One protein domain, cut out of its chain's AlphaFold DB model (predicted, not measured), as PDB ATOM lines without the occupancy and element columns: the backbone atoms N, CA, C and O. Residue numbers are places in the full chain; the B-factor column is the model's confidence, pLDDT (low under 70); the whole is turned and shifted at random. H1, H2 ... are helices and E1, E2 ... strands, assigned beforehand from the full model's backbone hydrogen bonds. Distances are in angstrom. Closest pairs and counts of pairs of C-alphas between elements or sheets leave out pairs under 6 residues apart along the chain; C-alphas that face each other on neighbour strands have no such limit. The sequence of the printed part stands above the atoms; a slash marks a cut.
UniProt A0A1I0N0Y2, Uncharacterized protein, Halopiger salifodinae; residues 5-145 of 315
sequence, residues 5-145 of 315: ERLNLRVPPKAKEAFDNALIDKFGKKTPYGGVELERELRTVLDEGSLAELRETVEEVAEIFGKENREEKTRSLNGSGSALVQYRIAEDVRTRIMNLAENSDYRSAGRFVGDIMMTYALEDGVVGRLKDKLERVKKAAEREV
ATOM      1  N   GLU A   5      -0.383   6.886 -40.729       91.94
ATOM      2  CA  GLU A   5       0.132   7.193 -42.058       91.94
ATOM      3  C   GLU A   5       1.548   6.663 -42.273       91.94
ATOM      4  O   GLU A   5       2.312   6.429 -41.336       91.94
ATOM      5  N   ARG A   6       1.932   6.480 -43.541       92.12
ATOM      6  CA  ARG A   6       3.318   6.150 -43.896       92.12
ATOM      7  C   ARG A   6       4.173   7.411 -43.875       92.12
ATOM      8  O   ARG A   6       3.844   8.390 -44.536       92.12
ATOM      9  N   LEU A   7       5.324   7.338 -43.208       89.00
ATOM     10  CA  LEU A   7       6.264   8.456 -43.127       89.00
ATOM     11  C   LEU A   7       6.776   8.902 -44.511       89.00
ATOM     12  O   LEU A   7       6.835  10.097 -44.780       89.00
ATOM     13  N   ASN A   8       7.085   7.947 -45.398       91.69
ATOM     14  CA  ASN A   8       7.516   8.159 -46.790       91.69
ATOM     15  C   ASN A   8       8.655   9.187 -46.949       91.69
ATOM     16  O   ASN A   8       8.641  10.013 -47.860       91.69
ATOM     17  N   LEU A   9       9.668   9.111 -46.083       91.62
ATOM     18  CA  LEU A   9      10.834   9.995 -46.118       91.62
ATOM     19  C   LEU A   9      12.071   9.292 -46.673       91.62
ATOM     20  O   LEU A   9      12.294   8.104 -46.437       91.62
ATOM     21  N   ARG A  10      12.898  10.047 -47.400       91.56
ATOM     22  CA  ARG A  10      14.222   9.610 -47.852       91.56
ATOM     23  C   ARG A  10      15.260   9.965 -46.793       91.56
ATOM     24  O   ARG A  10      15.502  11.141 -46.559       91.56
ATOM     25  N   VAL A  11      15.880   8.959 -46.186       92.50
ATOM     26  CA  VAL A  11      16.895   9.117 -45.130       92.50
ATOM     27  C   VAL A  11      18.263   8.619 -45.618       92.50
ATOM     28  O   VAL A  11      18.318   7.864 -46.596       92.50
ATOM     29  N   PRO A  12      19.381   8.989 -44.968       92.00
ATOM     30  CA  PRO A  12      20.687   8.404 -45.262       92.00
ATOM     31  C   PRO A  12      20.654   6.865 -45.157       92.00
ATOM     32  O   PRO A  12      20.174   6.344 -44.147       92.00
ATOM     33  N   PRO A  13      21.175   6.110 -46.146       92.44
ATOM     34  CA  PRO A  13      21.081   4.648 -46.154       92.44
ATOM     35  C   PRO A  13      21.667   3.994 -44.900       92.44
ATOM     36  O   PRO A  13      21.029   3.123 -44.314       92.44
ATOM     37  N   LYS A  14      22.818   4.497 -44.432       92.12
ATOM     38  CA  LYS A  14      23.484   4.029 -43.208       92.12
ATOM     39  C   LYS A  14      22.594   4.134 -41.971       92.12
ATOM     40  O   LYS A  14      22.587   3.225 -41.153       92.12
ATOM     41  N   ALA A  15      21.835   5.223 -41.835       92.38
ATOM     42  CA  ALA A  15      20.921   5.403 -40.710       92.38
ATOM     43  C   ALA A  15      19.780   4.386 -40.748       92.38
ATOM     44  O   ALA A  15      19.446   3.791 -39.724       92.38
ATOM     45  N   LYS A  16      19.213   4.145 -41.939       94.12
ATOM     46  CA  LYS A  16      18.171   3.131 -42.102       94.12
ATOM     47  C   LYS A  16      18.685   1.732 -41.787       94.12
ATOM     48  O   LYS A  16      18.012   0.996 -41.079       94.12
ATOM     49  N   GLU A  17      19.840   1.370 -42.325       94.12
ATOM     50  CA  GLU A  17      20.444   0.060 -42.107       94.12
ATOM     51  C   GLU A  17      20.788  -0.167 -40.632       94.12
ATOM     52  O   GLU A  17      20.381  -1.178 -40.067       94.12
ATOM     53  N   ALA A  18      21.445   0.800 -39.983       93.69
ATOM     54  CA  ALA A  18      21.799   0.712 -38.569       93.69
ATOM     55  C   ALA A  18      20.561   0.549 -37.677       93.69
ATOM     56  O   ALA A  18      20.532  -0.320 -36.809       93.69
ATOM     57  N   PHE A  19      19.514   1.339 -37.921       95.56
ATOM     58  CA  PHE A  19      18.254   1.236 -37.187       95.56
ATOM     59  C   PHE A  19      17.574  -0.117 -37.391       95.56
ATOM     60  O   PHE A  19      17.166  -0.775 -36.438       95.56
ATOM     61  N   ASP A  20      17.471  -0.552 -38.643       95.12
ATOM     62  CA  ASP A  20      16.870  -1.826 -39.001       95.12
ATOM     63  C   ASP A  20      17.616  -3.017 -38.367       95.12
ATOM     64  O   ASP A  20      16.964  -3.971 -37.938       95.12
ATOM     65  N   ASN A  21      18.950  -2.962 -38.310       95.50
ATOM     66  CA  ASN A  21      19.783  -3.976 -37.665       95.50
ATOM     67  C   ASN A  21      19.591  -3.950 -36.147       95.50
ATOM     68  O   ASN A  21      19.290  -4.988 -35.574       95.50
ATOM     69  N   ALA A  22      19.601  -2.771 -35.517       94.31
ATOM     70  CA  ALA A  22      19.337  -2.639 -34.083       94.31
ATOM     71  C   ALA A  22      17.961  -3.203 -33.677       94.31
ATOM     72  O   ALA A  22      17.809  -3.793 -32.610       94.31
ATOM     73  N   LEU A  23      16.942  -3.067 -34.534       95.06
ATOM     74  CA  LEU A  23      15.636  -3.697 -34.304       95.06
ATOM     75  C   LEU A  23      15.681  -5.222 -34.419       95.06
ATOM     76  O   LEU A  23      15.011  -5.905 -33.647       95.06
ATOM     77  N   ILE A  24      16.428  -5.757 -35.387       95.31
ATOM     78  CA  ILE A  24      16.622  -7.205 -35.515       95.31
ATOM     79  C   ILE A  24      17.371  -7.738 -34.297       95.31
ATOM     80  O   ILE A  24      16.927  -8.721 -33.717       95.31
ATOM     81  N   ASP A  25      18.434  -7.069 -33.869       94.50
ATOM     82  CA  ASP A  25      19.231  -7.491 -32.719       94.50
ATOM     83  C   ASP A  25      18.390  -7.496 -31.434       94.50
ATOM     84  O   ASP A  25      18.469  -8.424 -30.632       94.50
ATOM     85  N   LYS A  26      17.519  -6.492 -31.262       93.38
ATOM     86  CA  LYS A  26      16.682  -6.337 -30.064       93.38
ATOM     87  C   LYS A  26      15.432  -7.221 -30.047       93.38
ATOM     88  O   LYS A  26      15.042  -7.705 -28.989       93.38
ATOM     89  N   PHE A  27      14.774  -7.407 -31.192       93.56
ATOM     90  CA  PHE A  27      13.450  -8.046 -31.270       93.56
ATOM     91  C   PHE A  27      13.397  -9.283 -32.180       93.56
ATOM     92  O   PHE A  27      12.329  -9.870 -32.368       93.56
ATOM     93  N   GLY A  28      14.510  -9.656 -32.812       93.94
ATOM     94  CA  GLY A  28      14.610 -10.734 -33.802       93.94
ATOM     95  C   GLY A  28      13.992 -10.411 -35.170       93.94
ATOM     96  O   GLY A  28      14.109 -11.207 -36.100       93.94
ATOM     97  N   LYS A  29      13.300  -9.271 -35.323       92.75
ATOM     98  CA  LYS A  29      12.613  -8.877 -36.565       92.75
ATOM     99  C   LYS A  29      12.338  -7.374 -36.633       92.75
ATOM    100  O   LYS A  29      12.105  -6.726 -35.620       92.75
ATOM    101  N   LYS A  30      12.245  -6.838 -37.856       90.19
ATOM    102  CA  LYS A  30      11.922  -5.417 -38.111       90.19
ATOM    103  C   LYS A  30      10.432  -5.096 -37.962       90.19
ATOM    104  O   LYS A  30      10.062  -4.047 -37.450       90.19
ATOM    105  N   THR A  31       9.559  -5.985 -38.438       85.00
ATOM    106  CA  THR A  31       8.099  -5.784 -38.424       85.00
ATOM    107  C   THR A  31       7.487  -6.574 -37.267       85.00
ATOM    108  O   THR A  31       7.793  -7.762 -37.140       85.00
ATOM    109  N   PRO A  32       6.614  -5.973 -36.432       85.44
ATOM    110  CA  PRO A  32       5.995  -4.640 -36.562       85.44
ATOM    111  C   PRO A  32       6.756  -3.481 -35.887       85.44
ATOM    112  O   PRO A  32       6.301  -2.340 -35.950       85.44
ATOM    113  N   TYR A  33       7.897  -3.751 -35.252       91.38
ATOM    114  CA  TYR A  33       8.560  -2.823 -34.329       91.38
ATOM    115  C   TYR A  33       9.103  -1.542 -34.968       91.38
ATOM    116  O   TYR A  33       9.135  -0.514 -34.304       91.38
ATOM    117  N   GLY A  34       9.459  -1.551 -36.255       91.19
ATOM    118  CA  GLY A  34      10.098  -0.398 -36.895       91.19
ATOM    119  C   GLY A  34       9.276   0.888 -36.883       91.19
ATOM    120  O   GLY A  34       9.835   1.960 -36.683       91.19
ATOM    121  N   GLY A  35       7.951   0.796 -37.031       93.25
ATOM    122  CA  GLY A  35       7.084   1.970 -36.877       93.25
ATOM    123  C   GLY A  35       6.832   2.354 -35.428       93.25
ATOM    124  O   GLY A  35       6.750   3.538 -35.131       93.25
ATOM    125  N   VAL A  36       6.742   1.368 -34.534       93.56
ATOM    126  CA  VAL A  36       6.452   1.592 -33.112       93.56
ATOM    127  C   VAL A  36       7.629   2.270 -32.417       93.56
ATOM    128  O   VAL A  36       7.446   3.311 -31.794       93.56
ATOM    129  N   GLU A  37       8.839   1.732 -32.567       95.38
ATOM    130  CA  GLU A  37      10.037   2.297 -31.939       95.38
ATOM    131  C   GLU A  37      10.419   3.639 -32.568       95.38
ATOM    132  O   GLU A  37      10.761   4.569 -31.845       95.38
ATOM    133  N   LEU A  38      10.284   3.797 -33.892       94.88
ATOM    134  CA  LEU A  38      10.537   5.097 -34.513       94.88
ATOM    135  C   LEU A  38       9.533   6.154 -34.030       94.88
ATOM    136  O   LEU A  38       9.944   7.253 -33.682       94.88
ATOM    137  N   GLU A  39       8.235   5.835 -33.968       94.81
ATOM    138  CA  GLU A  39       7.230   6.757 -33.419       94.81
ATOM    139  C   GLU A  39       7.544   7.128 -31.966       94.81
ATOM    140  O   GLU A  39       7.439   8.293 -31.595       94.81
ATOM    141  N   ARG A  40       7.973   6.158 -31.155       93.94
ATOM    142  CA  ARG A  40       8.351   6.366 -29.754       93.94
ATOM    143  C   ARG A  40       9.526   7.340 -29.603       93.94
ATOM    144  O   ARG A  40       9.472   8.234 -28.756       93.94
ATOM    145  N   GLU A  41      10.558   7.207 -30.434       94.31
ATOM    146  CA  GLU A  41      11.671   8.165 -30.470       94.31
ATOM    147  C   GLU A  41      11.198   9.558 -30.901       94.31
ATOM    148  O   GLU A  41      11.523  10.547 -30.246       94.31
ATOM    149  N   LEU A  42      10.395   9.640 -31.968       92.88
ATOM    150  CA  LEU A  42       9.888  10.908 -32.500       92.88
ATOM    151  C   LEU A  42       9.013  11.644 -31.480       92.88
ATOM    152  O   LEU A  42       9.195  12.841 -31.285       92.88
ATOM    153  N   ARG A  43       8.116  10.935 -30.782       92.38
ATOM    154  CA  ARG A  43       7.296  11.510 -29.703       92.38
ATOM    155  C   ARG A  43       8.155  12.083 -28.583       92.38
ATOM    156  O   ARG A  43       7.905  13.198 -28.151       92.38
ATOM    157  N   THR A  44       9.222  11.385 -28.194       90.00
ATOM    158  CA  THR A  44      10.155  11.904 -27.180       90.00
ATOM    159  C   THR A  44      10.793  13.222 -27.639       90.00
ATOM    160  O   THR A  44      10.938  14.145 -26.848       90.00
ATOM    161  N   VAL A  45      11.179  13.336 -28.915       87.69
ATOM    162  CA  VAL A  45      11.759  14.575 -29.469       87.69
ATOM    163  C   VAL A  45      10.729  15.708 -29.582       87.69
ATOM    164  O   VAL A  45      11.101  16.872 -29.524       87.69
ATOM    165  N   LEU A  46       9.443  15.380 -29.712       85.81
ATOM    166  CA  LEU A  46       8.332  16.339 -29.709       85.81
ATOM    167  C   LEU A  46       7.825  16.704 -28.305       85.81
ATOM    168  O   LEU A  46       6.785  17.362 -28.197       85.81
ATOM    169  N   ASP A  47       8.533  16.259 -27.268       86.56
ATOM    170  CA  ASP A  47       8.177  16.412 -25.858       86.56
ATOM    171  C   ASP A  47       6.813  15.799 -25.510       86.56
ATOM    172  O   ASP A  47       6.058  16.308 -24.689       86.56
ATOM    173  N   GLU A  48       6.483  14.680 -26.158       84.38
ATOM    174  CA  GLU A  48       5.241  13.948 -25.942       84.38
ATOM    175  C   GLU A  48       5.462  12.583 -25.279       84.38
ATOM    176  O   GLU A  48       6.306  11.776 -25.686       84.38
ATOM    177  N   GLY A  49       4.573  12.269 -24.336       85.00
ATOM    178  CA  GLY A  49       4.457  10.953 -23.715       85.00
ATOM    179  C   GLY A  49       5.410  10.733 -22.540       85.00
ATOM    180  O   GLY A  49       6.301  11.527 -22.256       85.00
ATOM    181  N   SER A  50       5.245   9.592 -21.870       84.25
ATOM    182  CA  SER A  50       5.915   9.292 -20.596       84.25
ATOM    183  C   SER A  50       7.445   9.276 -20.654       84.25
ATOM    184  O   SER A  50       8.111   9.467 -19.642       84.25
ATOM    185  N   LEU A  51       8.037   9.043 -21.827       88.19
ATOM    186  CA  LEU A  51       9.490   9.095 -21.992       88.19
ATOM    187  C   LEU A  51      10.033  10.514 -22.118       88.19
ATOM    188  O   LEU A  51      11.184  10.733 -21.745       88.19
ATOM    189  N   ALA A  52       9.244  11.452 -22.646       81.94
ATOM    190  CA  ALA A  52       9.609  12.861 -22.637       81.94
ATOM    191  C   ALA A  52       9.604  13.391 -21.198       81.94
ATOM    192  O   ALA A  52      10.605  13.954 -20.769       81.94
ATOM    193  N   GLU A  53       8.547  13.083 -20.440       81.62
ATOM    194  CA  GLU A  53       8.442  13.394 -19.006       81.62
ATOM    195  C   GLU A  53       9.622  12.797 -18.227       81.62
ATOM    196  O   GLU A  53      10.323  13.496 -17.503       81.62
ATOM    197  N   LEU A  54       9.925  11.510 -18.445       88.44
ATOM    198  CA  LEU A  54      11.073  10.873 -17.800       88.44
ATOM    199  C   LEU A  54      12.400  11.538 -18.194       88.44
ATOM    200  O   LEU A  54      13.289  11.664 -17.357       88.44
ATOM    201  N   ARG A  55      12.567  11.954 -19.456       88.44
ATOM    202  CA  ARG A  55      13.777  12.661 -19.902       88.44
ATOM    203  C   ARG A  55      13.945  13.992 -19.182       88.44
ATOM    204  O   ARG A  55      15.072  14.303 -18.806       88.44
ATOM    205  N   GLU A  56      12.861  14.736 -19.002       82.31
ATOM    206  CA  GLU A  56      12.847  15.990 -18.249       82.31
ATOM    207  C   GLU A  56      13.245  15.748 -16.792       82.31
ATOM    208  O   GLU A  56      14.231  16.322 -16.339       82.31
ATOM    209  N   THR A  57      12.618  14.784 -16.109       83.38
ATOM    210  CA  THR A  57      12.999  14.417 -14.734       83.38
ATOM    211  C   THR A  57      14.471  14.003 -14.632       83.38
ATOM    212  O   THR A  57      15.171  14.384 -13.699       83.38
ATOM    213  N   VAL A  58      14.993  13.238 -15.596       87.50
ATOM    214  CA  VAL A  58      16.417  12.861 -15.614       87.50
ATOM    215  C   VAL A  58      17.327  14.074 -15.854       87.50
ATOM    216  O   VAL A  58      18.455  14.082 -15.366       87.50
ATOM    217  N   GLU A  59      16.896  15.087 -16.612       81.88
ATOM    218  CA  GLU A  59      17.623  16.359 -16.722       81.88
ATOM    219  C   GLU A  59      17.613  17.123 -15.402       81.88
ATOM    220  O   GLU A  59      18.688  17.486 -14.951       81.88
ATOM    221  N   GLU A  60      16.475  17.242 -14.721       80.00
ATOM    222  CA  GLU A  60      16.400  17.896 -13.408       80.00
ATOM    223  C   GLU A  60      17.322  17.231 -12.375       80.00
ATOM    224  O   GLU A  60      18.077  17.897 -11.666       80.00
ATOM    225  N   VAL A  61      17.324  15.896 -12.311       82.94
ATOM    226  CA  VAL A  61      18.223  15.155 -11.412       82.94
ATOM    227  C   VAL A  61      19.686  15.381 -11.811       82.94
ATOM    228  O   VAL A  61      20.540  15.549 -10.940       82.94
ATOM    229  N   ALA A  62      19.986  15.436 -13.112       82.25
ATOM    230  CA  ALA A  62      21.326  15.747 -13.598       82.25
ATOM    231  C   ALA A  62      21.747  17.197 -13.317       82.25
ATOM    232  O   ALA A  62      22.929  17.436 -13.113       82.25
ATOM    233  N   GLU A  63      20.825  18.157 -13.280       75.81
ATOM    234  CA  GLU A  63      21.124  19.534 -12.868       75.81
ATOM    235  C   GLU A  63      21.500  19.594 -11.381       75.81
ATOM    236  O   GLU A  63      22.439  20.290 -11.001       75.81
ATOM    237  N   ILE A  64      20.818  18.815 -10.538       74.19
ATOM    238  CA  ILE A  64      21.067  18.788  -9.090       74.19
ATOM    239  C   ILE A  64      22.398  18.102  -8.774       74.19
ATOM    240  O   ILE A  64      23.267  18.672  -8.108       74.19
ATOM    241  N   PHE A  65      22.562  16.866  -9.233       75.69
ATOM    242  CA  PHE A  65      23.704  16.023  -8.874       75.69
ATOM    243  C   PHE A  65      24.873  16.160  -9.844       75.69
ATOM    244  O   PHE A  65      25.953  15.640  -9.587       75.69
ATOM    245  N   GLY A  66      24.698  16.908 -10.925       76.12
ATOM    246  CA  GLY A  66      25.644  16.927 -12.020       76.12
ATOM    247  C   GLY A  66      25.655  15.611 -12.799       76.12
ATOM    248  O   GLY A  66      24.923  14.661 -12.509       76.12
ATOM    249  N   LYS A  67      26.502  15.534 -13.824       80.31
ATOM    250  CA  LYS A  67      26.742  14.301 -14.589       80.31
ATOM    251  C   LYS A  67      28.198  14.198 -15.007       80.31
ATOM    252  O   LYS A  67      28.825  15.197 -15.338       80.31
ATOM    253  N   GLU A  68      28.724  12.980 -15.060       80.12
ATOM    254  CA  GLU A  68      30.019  12.762 -15.702       80.12
ATOM    255  C   GLU A  68      29.962  13.078 -17.202       80.12
ATOM    256  O   GLU A  68      28.955  12.828 -17.887       80.12
ATOM    257  N   ASN A  69      31.083  13.581 -17.722       75.19
ATOM    258  CA  ASN A  69      31.264  13.775 -19.151       75.19
ATOM    259  C   ASN A  69      31.142  12.438 -19.879       75.19
ATOM    260  O   ASN A  69      31.608  11.394 -19.420       75.19
ATOM    261  N   ARG A  70      30.462  12.474 -21.022       76.69
ATOM    262  CA  ARG A  70      30.317  11.312 -21.890       76.69
ATOM    263  C   ARG A  70      31.465  11.305 -22.884       76.69
ATOM    264  O   ARG A  70      31.734  12.336 -23.489       76.69
ATOM    265  N   GLU A  71      32.071  10.148 -23.115       69.94
ATOM    266  CA  GLU A  71      32.955   9.979 -24.268       69.94
ATOM    267  C   GLU A  71      32.149  10.168 -25.561       69.94
ATOM    268  O   GLU A  71      31.111   9.523 -25.773       69.94
ATOM    269  N   GLU A  72      32.601  11.081 -26.420       60.38
ATOM    270  CA  GLU A  72      31.946  11.337 -27.696       60.38
ATOM    271  C   GLU A  72      32.032  10.102 -28.594       60.38
ATOM    272  O   GLU A  72      33.102   9.678 -29.031       60.38
ATOM    273  N   LYS A  73      30.875   9.526 -28.927       64.81
ATOM    274  CA  LYS A  73      30.798   8.508 -29.974       64.81
ATOM    275  C   LYS A  73      30.746   9.223 -31.318       64.81
ATOM    276  O   LYS A  73      29.791   9.950 -31.585       64.81
ATOM    277  N   THR A  74      31.739   9.002 -32.177       56.91
ATOM    278  CA  THR A  74      31.783   9.603 -33.515       56.91
ATOM    279  C   THR A  74      30.538   9.207 -34.315       56.91
ATOM    280  O   THR A  74      30.337   8.039 -34.649       56.91
ATOM    281  N   ARG A  75      29.690  10.186 -34.642       62.28
ATOM    282  CA  ARG A  75      28.510  10.001 -35.495       62.28
ATOM    283  C   ARG A  75      28.853  10.467 -36.905       62.28
ATOM    284  O   ARG A  75      28.939  11.662 -37.160       62.28
ATOM    285  N   SER A  76      29.045   9.535 -37.835       59.84
ATOM    286  CA  SER A  76      29.229   9.878 -39.250       59.84
ATOM    287  C   SER A  76      28.061   9.372 -40.082       59.84
ATOM    288  O   SER A  76      27.904   8.176 -40.320       59.84
ATOM    289  N   LEU A  77      27.248  10.314 -40.558       64.12
ATOM    290  CA  LEU A  77      26.157  10.062 -41.503       64.12
ATOM    291  C   LEU A  77      26.604  10.195 -42.965       64.12
ATOM    292  O   LEU A  77      25.774  10.179 -43.872       64.12
ATOM    293  N   ASN A  78      27.913  10.309 -43.207       60.47
ATOM    294  CA  ASN A  78      28.453  10.493 -44.546       60.47
ATOM    295  C   ASN A  78      28.239   9.222 -45.380       60.47
ATOM    296  O   ASN A  78      28.808   8.160 -45.105       60.47
ATOM    297  N   GLY A  79      27.407   9.342 -46.408       59.94
ATOM    298  CA  GLY A  79      27.146   8.319 -47.412       59.94
ATOM    299  C   GLY A  79      26.435   8.941 -48.608       59.94
ATOM    300  O   GLY A  79      25.600   9.829 -48.440       59.94
ATOM    301  N   SER A  80      26.780   8.507 -49.817       60.69
ATOM    302  CA  SER A  80      26.041   8.880 -51.021       60.69
ATOM    303  C   SER A  80      24.734   8.082 -51.103       60.69
ATOM    304  O   SER A  80      24.672   6.909 -50.734       60.69
ATOM    305  N   GLY A  81      23.668   8.725 -51.588       74.44
ATOM    306  CA  GLY A  81      22.365   8.093 -51.809       74.44
ATOM    307  C   GLY A  81      21.329   8.332 -50.705       74.44
ATOM    308  O   GLY A  81      21.558   9.049 -49.736       74.44
ATOM    309  N   SER A  82      20.142   7.752 -50.890       85.88
ATOM    310  CA  SER A  82      19.027   7.830 -49.940       85.88
ATOM    311  C   SER A  82      18.236   6.528 -49.924       85.88
ATOM    312  O   SER A  82      18.048   5.900 -50.966       85.88
ATOM    313  N   ALA A  83      17.750   6.137 -48.749       90.88
ATOM    314  CA  ALA A  83      16.877   4.989 -48.563       90.88
ATOM    315  C   ALA A  83      15.483   5.454 -48.126       90.88
ATOM    316  O   ALA A  83      15.347   6.399 -47.349       90.88
ATOM    317  N   LEU A  84      14.434   4.807 -48.637       92.62
ATOM    318  CA  LEU A  84      13.053   5.173 -48.323       92.62
ATOM    319  C   LEU A  84      12.597   4.515 -47.012       92.62
ATOM    320  O   LEU A  84      12.712   3.300 -46.837       92.62
ATOM    321  N   VAL A  85      12.036   5.314 -46.108       92.31
ATOM    322  CA  VAL A  85      11.415   4.866 -44.856       92.31
ATOM    323  C   VAL A  85       9.901   4.935 -45.003       92.31
ATOM    324  O   VAL A  85       9.328   6.011 -45.150       92.31
ATOM    325  N   GLN A  86       9.245   3.774 -44.954       92.38
ATOM    326  CA  GLN A  86       7.793   3.632 -45.143       92.38
ATOM    327  C   GLN A  86       7.066   3.156 -43.879       92.38
ATOM    328  O   GLN A  86       5.960   2.615 -43.957       92.38
ATOM    329  N   TYR A  87       7.687   3.325 -42.711       93.44
ATOM    330  CA  TYR A  87       7.072   2.949 -41.446       93.44
ATOM    331  C   TYR A  87       5.775   3.723 -41.206       93.44
ATOM    332  O   TYR A  87       5.657   4.892 -41.581       93.44
ATOM    333  N   ARG A  88       4.790   3.033 -40.620       92.94
ATOM    334  CA  ARG A  88       3.496   3.618 -40.265       92.94
ATOM    335  C   ARG A  88       3.564   4.213 -38.868       92.94
ATOM    336  O   ARG A  88       3.790   3.453 -37.924       92.94
ATOM    337  N   ILE A  89       3.314   5.509 -38.754       93.12
ATOM    338  CA  ILE A  89       3.274   6.266 -37.497       93.12
ATOM    339  C   ILE A  89       1.962   7.047 -37.407       93.12
ATOM    340  O   ILE A  89       1.248   7.156 -38.403       93.12
ATOM    341  N   ALA A  90       1.622   7.551 -36.227       93.31
ATOM    342  CA  ALA A  90       0.456   8.411 -36.065       93.31
ATOM    343  C   ALA A  90       0.581   9.717 -36.888       93.31
ATOM    344  O   ALA A  90       1.673  10.281 -37.014       93.31
ATOM    345  N   GLU A  91      -0.524  10.155 -37.498       92.50
ATOM    346  CA  GLU A  91      -0.579  11.320 -38.400       92.50
ATOM    347  C   GLU A  91      -0.149  12.634 -37.725       92.50
ATOM    348  O   GLU A  91       0.592  13.430 -38.308       92.50
ATOM    349  N   ASP A  92      -0.557  12.834 -36.472       91.38
ATOM    350  CA  ASP A  92      -0.183  13.975 -35.633       91.38
ATOM    351  C   ASP A  92       1.340  14.070 -35.466       91.38
ATOM    352  O   ASP A  92       1.938  15.121 -35.714       91.38
ATOM    353  N   VAL A  93       1.988  12.945 -35.149       91.31
ATOM    354  CA  VAL A  93       3.449  12.853 -35.013       91.31
ATOM    355  C   VAL A  93       4.124  13.151 -36.347       91.31
ATOM    356  O   VAL A  93       5.068  13.939 -36.398       91.31
ATOM    357  N   ARG A  94       3.635  12.565 -37.449       91.44
ATOM    358  CA  ARG A  94       4.174  12.823 -38.792       91.44
ATOM    359  C   ARG A  94       4.140  14.315 -39.117       91.44
ATOM    360  O   ARG A  94       5.166  14.869 -39.499       91.44
ATOM    361  N   THR A  95       2.987  14.954 -38.942       89.31
ATOM    362  CA  THR A  95       2.781  16.375 -39.253       89.31
ATOM    363  C   THR A  95       3.702  17.264 -38.423       89.31
ATOM    364  O   THR A  95       4.405  18.113 -38.971       89.31
ATOM    365  N   ARG A  96       3.779  17.027 -37.108       87.50
ATOM    366  CA  ARG A  96       4.650  17.797 -36.212       87.50
ATOM    367  C   ARG A  96       6.132  17.652 -36.559       87.50
ATOM    368  O   ARG A  96       6.849  18.645 -36.523       87.50
ATOM    369  N   ILE A  97       6.590  16.455 -36.930       87.62
ATOM    370  CA  ILE A  97       7.986  16.222 -37.335       87.62
ATOM    371  C   ILE A  97       8.326  16.938 -38.644       87.62
ATOM    372  O   ILE A  97       9.420  17.487 -38.753       87.62
ATOM    373  N   MET A  98       7.413  16.958 -39.621       85.75
ATOM    374  CA  MET A  98       7.632  17.708 -40.866       85.75
ATOM    375  C   MET A  98       7.784  19.206 -40.575       85.75
ATOM    376  O   MET A  98       8.768  19.804 -41.000       85.75
ATOM    377  N   ASN A  99       6.889  19.770 -39.759       84.62
ATOM    378  CA  ASN A  99       6.956  21.177 -39.355       84.62
ATOM    379  C   ASN A  99       8.229  21.489 -38.554       84.62
ATOM    380  O   ASN A  99       8.853  22.528 -38.756       84.62
ATOM    381  N   LEU A 100       8.630  20.606 -37.635       80.00
ATOM    382  CA  LEU A 100       9.844  20.794 -36.840       80.00
ATOM    383  C   LEU A 100      11.089  20.780 -37.732       80.00
ATOM    384  O   LEU A 100      11.973  21.613 -37.565       80.00
ATOM    385  N   ALA A 101      11.136  19.870 -38.706       77.56
ATOM    386  CA  ALA A 101      12.251  19.773 -39.631       77.56
ATOM    387  C   ALA A 101      12.401  21.017 -40.519       77.56
ATOM    388  O   ALA A 101      13.526  21.441 -40.762       77.56
ATOM    389  N   GLU A 102      11.298  21.616 -40.973       74.31
ATOM    390  CA  GLU A 102      11.318  22.865 -41.751       74.31
ATOM    391  C   GLU A 102      11.853  24.063 -40.953       74.31
ATOM    392  O   GLU A 102      12.456  24.963 -41.530       74.31
ATOM    393  N   ASN A 103      11.681  24.054 -39.627       64.69
ATOM    394  CA  ASN A 103      12.089  25.134 -38.722       64.69
ATOM    395  C   ASN A 103      13.435  24.881 -38.019       64.69
ATOM    396  O   ASN A 103      13.773  25.571 -37.060       64.69
ATOM    397  N   SER A 104      14.186  23.875 -38.454       63.59
ATOM    398  CA  SER A 104      15.424  23.438 -37.804       63.59
ATOM    399  C   SER A 104      16.625  23.573 -38.738       63.59
ATOM    400  O   SER A 104      16.465  23.630 -39.956       63.59
ATOM    401  N   ASP A 105      17.844  23.519 -38.194       65.19
ATOM    402  CA  ASP A 105      19.093  23.541 -38.982       65.19
ATOM    403  C   ASP A 105      19.263  22.315 -39.910       65.19
ATOM    404  O   ASP A 105      20.241  22.178 -40.660       65.19
ATOM    405  N   TYR A 106      18.309  21.381 -39.882       63.81
ATOM    406  CA  TYR A 106      18.291  20.223 -40.751       63.81
ATOM    407  C   TYR A 106      17.877  20.608 -42.171       63.81
ATOM    408  O   TYR A 106      16.747  20.982 -42.447       63.81
ATOM    409  N   ARG A 107      18.770  20.355 -43.138       70.44
ATOM    410  CA  ARG A 107      18.508  20.568 -44.579       70.44
ATOM    411  C   ARG A 107      17.276  19.822 -45.138       70.44
ATOM    412  O   ARG A 107      16.926  20.042 -46.292       70.44
ATOM    413  N   SER A 108      16.694  18.867 -44.399       82.94
ATOM    414  CA  SER A 108      15.451  18.157 -44.756       82.94
ATOM    415  C   SER A 108      14.914  17.308 -43.592       82.94
ATOM    416  O   SER A 108      15.698  16.770 -42.804       82.94
ATOM    417  N   ALA A 109      13.598  17.051 -43.570       86.31
ATOM    418  CA  ALA A 109      12.951  16.106 -42.645       86.31
ATOM    419  C   ALA A 109      13.529  14.686 -42.711       86.31
ATOM    420  O   ALA A 109      13.642  13.996 -41.700       86.31
ATOM    421  N   GLY A 110      13.955  14.254 -43.899       89.38
ATOM    422  CA  GLY A 110      14.620  12.968 -44.079       89.38
ATOM    423  C   GLY A 110      15.975  12.875 -43.371       89.38
ATOM    424  O   GLY A 110      16.320  11.823 -42.834       89.38
ATOM    425  N   ARG A 111      16.731  13.978 -43.316       87.94
ATOM    426  CA  ARG A 111      17.979  14.036 -42.545       87.94
ATOM    427  C   ARG A 111      17.690  13.980 -41.049       87.94
ATOM    428  O   ARG A 111      18.253  13.130 -40.380       87.94
ATOM    429  N   PHE A 112      16.756  14.797 -40.570       89.31
ATOM    430  CA  PHE A 112      16.347  14.809 -39.165       89.31
ATOM    431  C   PHE A 112      15.918  13.421 -38.658       89.31
ATOM    432  O   PHE A 112      16.439  12.917 -37.666       89.31
ATOM    433  N   VAL A 113      15.029  12.745 -39.393       92.31
ATOM    434  CA  VAL A 113      14.611  11.374 -39.063       92.31
ATOM    435  C   VAL A 113      15.784  10.394 -39.152       92.31
ATOM    436  O   VAL A 113      15.893   9.493 -38.323       92.31
ATOM    437  N   GLY A 114      16.686  10.571 -40.119       92.38
ATOM    438  CA  GLY A 114      17.915   9.786 -40.224       92.38
ATOM    439  C   GLY A 114      18.812   9.898 -38.988       92.38
ATOM    440  O   GLY A 114      19.294   8.881 -38.490       92.38
ATOM    441  N   ASP A 115      18.996  11.100 -38.451       90.12
ATOM    442  CA  ASP A 115      19.774  11.333 -37.230       90.12
ATOM    443  C   ASP A 115      19.147  10.621 -36.023       90.12
ATOM    444  O   ASP A 115      19.860   9.983 -35.243       90.12
ATOM    445  N   ILE A 116      17.817  10.655 -35.899       92.25
ATOM    446  CA  ILE A 116      17.080   9.939 -34.846       92.25
ATOM    447  C   ILE A 116      17.262   8.423 -34.991       92.25
ATOM    448  O   ILE A 116      17.603   7.747 -34.021       92.25
ATOM    449  N   MET A 117      17.106   7.887 -36.204       95.06
ATOM    450  CA  MET A 117      17.305   6.463 -36.505       95.06
ATOM    451  C   MET A 117      18.726   5.994 -36.165       95.06
ATOM    452  O   MET A 117      18.908   4.944 -35.548       95.06
ATOM    453  N   MET A 118      19.737   6.785 -36.526       93.06
ATOM    454  CA  MET A 118      21.132   6.485 -36.201       93.06
ATOM    455  C   MET A 118      21.386   6.556 -34.691       93.06
ATOM    456  O   MET A 118      22.043   5.685 -34.127       93.06
ATOM    457  N   THR A 119      20.833   7.566 -34.018       90.50
ATOM    458  CA  THR A 119      20.967   7.724 -32.563       90.50
ATOM    459  C   THR A 119      20.318   6.561 -31.818       90.50
ATOM    460  O   THR A 119      20.886   6.067 -30.847       90.50
ATOM    461  N   TYR A 120      19.169   6.071 -32.289       94.06
ATOM    462  CA  TYR A 120      18.553   4.864 -31.746       94.06
ATOM    463  C   TYR A 120      19.499   3.662 -31.839       94.06
ATOM    464  O   TYR A 120      19.713   2.982 -30.839       94.06
ATOM    465  N   ALA A 121      20.106   3.437 -33.007       92.88
ATOM    466  CA  ALA A 121      20.992   2.298 -33.228       92.88
ATOM    467  C   ALA A 121      22.269   2.346 -32.369       92.88
ATOM    468  O   ALA A 121      22.714   1.319 -31.868       92.88
ATOM    469  N   LEU A 122      22.854   3.532 -32.179       89.81
ATOM    470  CA  LEU A 122      24.115   3.697 -31.444       89.81
ATOM    471  C   LEU A 122      23.952   3.734 -29.916       89.81
ATOM    472  O   LEU A 122      24.927   3.531 -29.184       89.81
ATOM    473  N   GLU A 123      22.752   4.062 -29.431       88.88
ATOM    474  CA  GLU A 123      22.508   4.400 -28.021       88.88
ATOM    475  C   GLU A 123      21.354   3.615 -27.386       88.88
ATOM    476  O   GLU A 123      20.879   3.998 -26.323       88.88
ATOM    477  N   ASP A 124      20.921   2.521 -28.024       89.25
ATOM    478  CA  ASP A 124      19.804   1.668 -27.582       89.25
ATOM    479  C   ASP A 124      18.494   2.456 -27.357       89.25
ATOM    480  O   ASP A 124      17.732   2.253 -26.402       89.25
ATOM    481  N   GLY A 125      18.237   3.399 -28.264       90.81
ATOM    482  CA  GLY A 125      17.078   4.285 -28.199       90.81
ATOM    483  C   GLY A 125      17.081   5.223 -26.992       90.81
ATOM    484  O   GLY A 125      18.069   5.404 -26.284       90.81
ATOM    485  N   VAL A 126      15.947   5.867 -26.759       91.25
ATOM    486  CA  VAL A 126      15.746   6.828 -25.675       91.25
ATOM    487  C   VAL A 126      15.966   6.190 -24.312       91.25
ATOM    488  O   VAL A 126      16.589   6.799 -23.452       91.25
ATOM    489  N   VAL A 127      15.531   4.944 -24.118       91.75
ATOM    490  CA  VAL A 127      15.697   4.242 -22.839       91.75
ATOM    491  C   VAL A 127      17.177   4.022 -22.530       91.75
ATOM    492  O   VAL A 127      17.602   4.302 -21.411       91.75
ATOM    493  N   GLY A 128      17.968   3.583 -23.515       90.56
ATOM    494  CA  GLY A 128      19.412   3.436 -23.353       90.56
ATOM    495  C   GLY A 128      20.091   4.763 -23.021       90.56
ATOM    496  O   GLY A 128      20.878   4.827 -22.077       90.56
ATOM    497  N   ARG A 129      19.709   5.851 -23.704       91.38
ATOM    498  CA  ARG A 129      20.211   7.210 -23.420       91.38
ATOM    499  C   ARG A 129      19.882   7.693 -22.012       91.38
ATOM    500  O   ARG A 129      20.744   8.263 -21.346       91.38
ATOM    501  N   LEU A 130      18.650   7.475 -21.556       91.31
ATOM    502  CA  LEU A 130      18.221   7.860 -20.210       91.31
ATOM    503  C   LEU A 130      18.937   7.042 -19.140       91.31
ATOM    504  O   LEU A 130      19.380   7.609 -18.147       91.31
ATOM    505  N   LYS A 131      19.107   5.737 -19.367       93.12
ATOM    506  CA  LYS A 131      19.867   4.864 -18.473       93.12
ATOM    507  C   LYS A 131      21.332   5.289 -18.385       93.12
ATOM    508  O   LYS A 131      21.831   5.456 -17.283       93.12
ATOM    509  N   ASP A 132      22.003   5.499 -19.521       90.31
ATOM    510  CA  ASP A 132      23.390   5.988 -19.559       90.31
ATOM    511  C   ASP A 132      23.535   7.300 -18.787       90.31
ATOM    512  O   ASP A 132      24.438   7.461 -17.968       90.31
ATOM    513  N   LYS A 133      22.605   8.231 -19.012       89.38
ATOM    514  CA  LYS A 133      22.606   9.509 -18.317       89.38
ATOM    515  C   LYS A 133      22.409   9.335 -16.809       89.38
ATOM    516  O   LYS A 133      23.190   9.896 -16.054       89.38
ATOM    517  N   LEU A 134      21.435   8.538 -16.374       90.75
ATOM    518  CA  LEU A 134      21.210   8.247 -14.956       90.75
ATOM    519  C   LEU A 134      22.406   7.561 -14.294       90.75
ATOM    520  O   LEU A 134      22.744   7.914 -13.173       90.75
ATOM    521  N   GLU A 135      23.079   6.631 -14.971       91.25
ATOM    522  CA  GLU A 135      24.302   6.009 -14.448       91.25
ATOM    523  C   GLU A 135      25.427   7.038 -14.279       91.25
ATOM    524  O   GLU A 135      26.138   7.019 -13.277       91.25
ATOM    525  N   ARG A 136      25.571   7.987 -15.212       87.31
ATOM    526  CA  ARG A 136      26.545   9.086 -15.082       87.31
ATOM    527  C   ARG A 136      26.196  10.052 -13.956       87.31
ATOM    528  O   ARG A 136      27.101  10.538 -13.284       87.31
ATOM    529  N   VAL A 137      24.910  10.313 -13.737       87.25
ATOM    530  CA  VAL A 137      24.436  11.110 -12.599       87.25
ATOM    531  C   VAL A 137      24.679  10.370 -11.285       87.25
ATOM    532  O   VAL A 137      25.205  10.945 -10.341       87.25
ATOM    533  N   LYS A 138      24.379   9.070 -11.237       86.75
ATOM    534  CA  LYS A 138      24.641   8.213 -10.080       86.75
ATOM    535  C   LYS A 138      26.128   8.192  -9.729       86.75
ATOM    536  O   LYS A 138      26.459   8.386  -8.571       86.75
ATOM    537  N   LYS A 139      27.022   8.018 -10.707       85.44
ATOM    538  CA  LYS A 139      28.477   8.058 -10.478       85.44
ATOM    539  C   LYS A 139      28.956   9.413  -9.966       85.44
ATOM    540  O   LYS A 139      29.818   9.454  -9.091       85.44
ATOM    541  N   ALA A 140      28.412  10.507 -10.505       80.19
ATOM    542  CA  ALA A 140      28.699  11.849 -10.003       80.19
ATOM    543  C   ALA A 140      28.258  11.978  -8.537       80.19
ATOM    544  O   ALA A 140      29.069  12.344  -7.693       80.19
ATOM    545  N   ALA A 141      27.033  11.550  -8.218       79.88
ATOM    546  CA  ALA A 141      26.507  11.558  -6.859       79.88
ATOM    547  C   ALA A 141      27.299  10.647  -5.899       79.88
ATOM    548  O   ALA A 141      27.587  11.047  -4.779       79.88
ATOM    549  N   GLU A 142      27.697   9.442  -6.315       79.75
ATOM    550  CA  GLU A 142      28.464   8.498  -5.484       79.75
ATOM    551  C   GLU A 142      29.838   9.052  -5.096       79.75
ATOM    552  O   GLU A 142      30.238   8.919  -3.943       79.75
ATOM    553  N   ARG A 143      30.530   9.750  -6.007       68.81
ATOM    554  CA  ARG A 143      31.780  10.460  -5.670       68.81
ATOM    555  C   ARG A 143      31.576  11.603  -4.677       68.81
ATOM    556  O   ARG A 143      32.544  12.087  -4.095       68.81
ATOM    557  N   GLU A 144      30.343  12.063  -4.511       62.28
ATOM    558  CA  GLU A 144      29.997  13.186  -3.649       62.28
ATOM    559  C   GLU A 144      29.491  12.752  -2.263       62.28
ATOM    560  O   GLU A 144      29.563  13.555  -1.338       62.28
ATOM    561  N   VAL A 145      29.049  11.505  -2.058       58.03
ATOM    562  CA  VAL A 145      28.578  11.019  -0.738       58.03
ATOM    563  C   VAL A 145      29.711  10.925   0.300       58.03
ATOM    564  O   VAL A 145      29.452  11.046   1.495       58.03
TER     565      VAL A 145
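This is residues 5 to 145 of the 315 residues of an uncharacterized protein of Halopiger salifodinae (UniProt A0A1I0N0Y2). A head of crossed helices, H1, H2, H4 and H5, with a small sheet of E1 and E2 at one end, leads into two long helices, H3 and H6, side by side. Residues 66 to 82, with no named element, fold back along the length from H3 to E2. The printed part has 141 residues, with six named helices and three named strands in the order E1 H1 H2 H3 E2 E3 H4 H5 H6; the class is mostly helix. The whole is compact, with a radius of gyration of the C-alphas of 16.1 A, and spans 50 by 31 by 27 A.

E1, residues 9 to 11, and E2, residues 83 to 85, are antiparallel neighbours; N 11 and O 83, 2.9 A apart, are within hydrogen-bond range. H5, residues 109 to 123, comes closest to E1 at the C-alphas of Gly 110 and Val 11, 4.6 A. H1, residues 13 to 27, touches H5 at a steep tilt of 42 degrees, the same way; the closest C-alphas, Ala 15 and Met 118, are 4.6 A apart. H2, residues 33 to 45, is the hub, touching 5 helices; it stands about perpendicular to H5, at 77 degrees, the closest C-alphas being Glu 41 and Ile 116, 7.2 A. H4, residues 91 to 102, touches H5 with residues 97 to 102 alone; the closest C-alphas, Ala 101 and Ala 109, are 4.8 A apart. E3, residues 88 to 90, pairs with no named strand. H3, residues 50 to 65, and H6, residues 125 to 145, touch at a shallow tilt of 21 degrees, the same way; the closest C-alphas, Phe 65 and Ala 141, are 5.6 A apart. In H1 to H6 every O i to N i+4 pair is within hydrogen-bond range.

E1 begins at C-alpha 9 (10.834, 9.995, -46.118). H6 measures 30.5 A and ends at C-alpha 145 (28.578, 11.019, -0.738); H3 measures 22.3 A.

The farthest C-alphas, Gly 81 and Val 145, are 51.5 A apart. The printed part has no cut, and H3 to E2 is a long link. The pLDDT is under 70 in residues 71 to 80, 103 to 106 and 143 to 145.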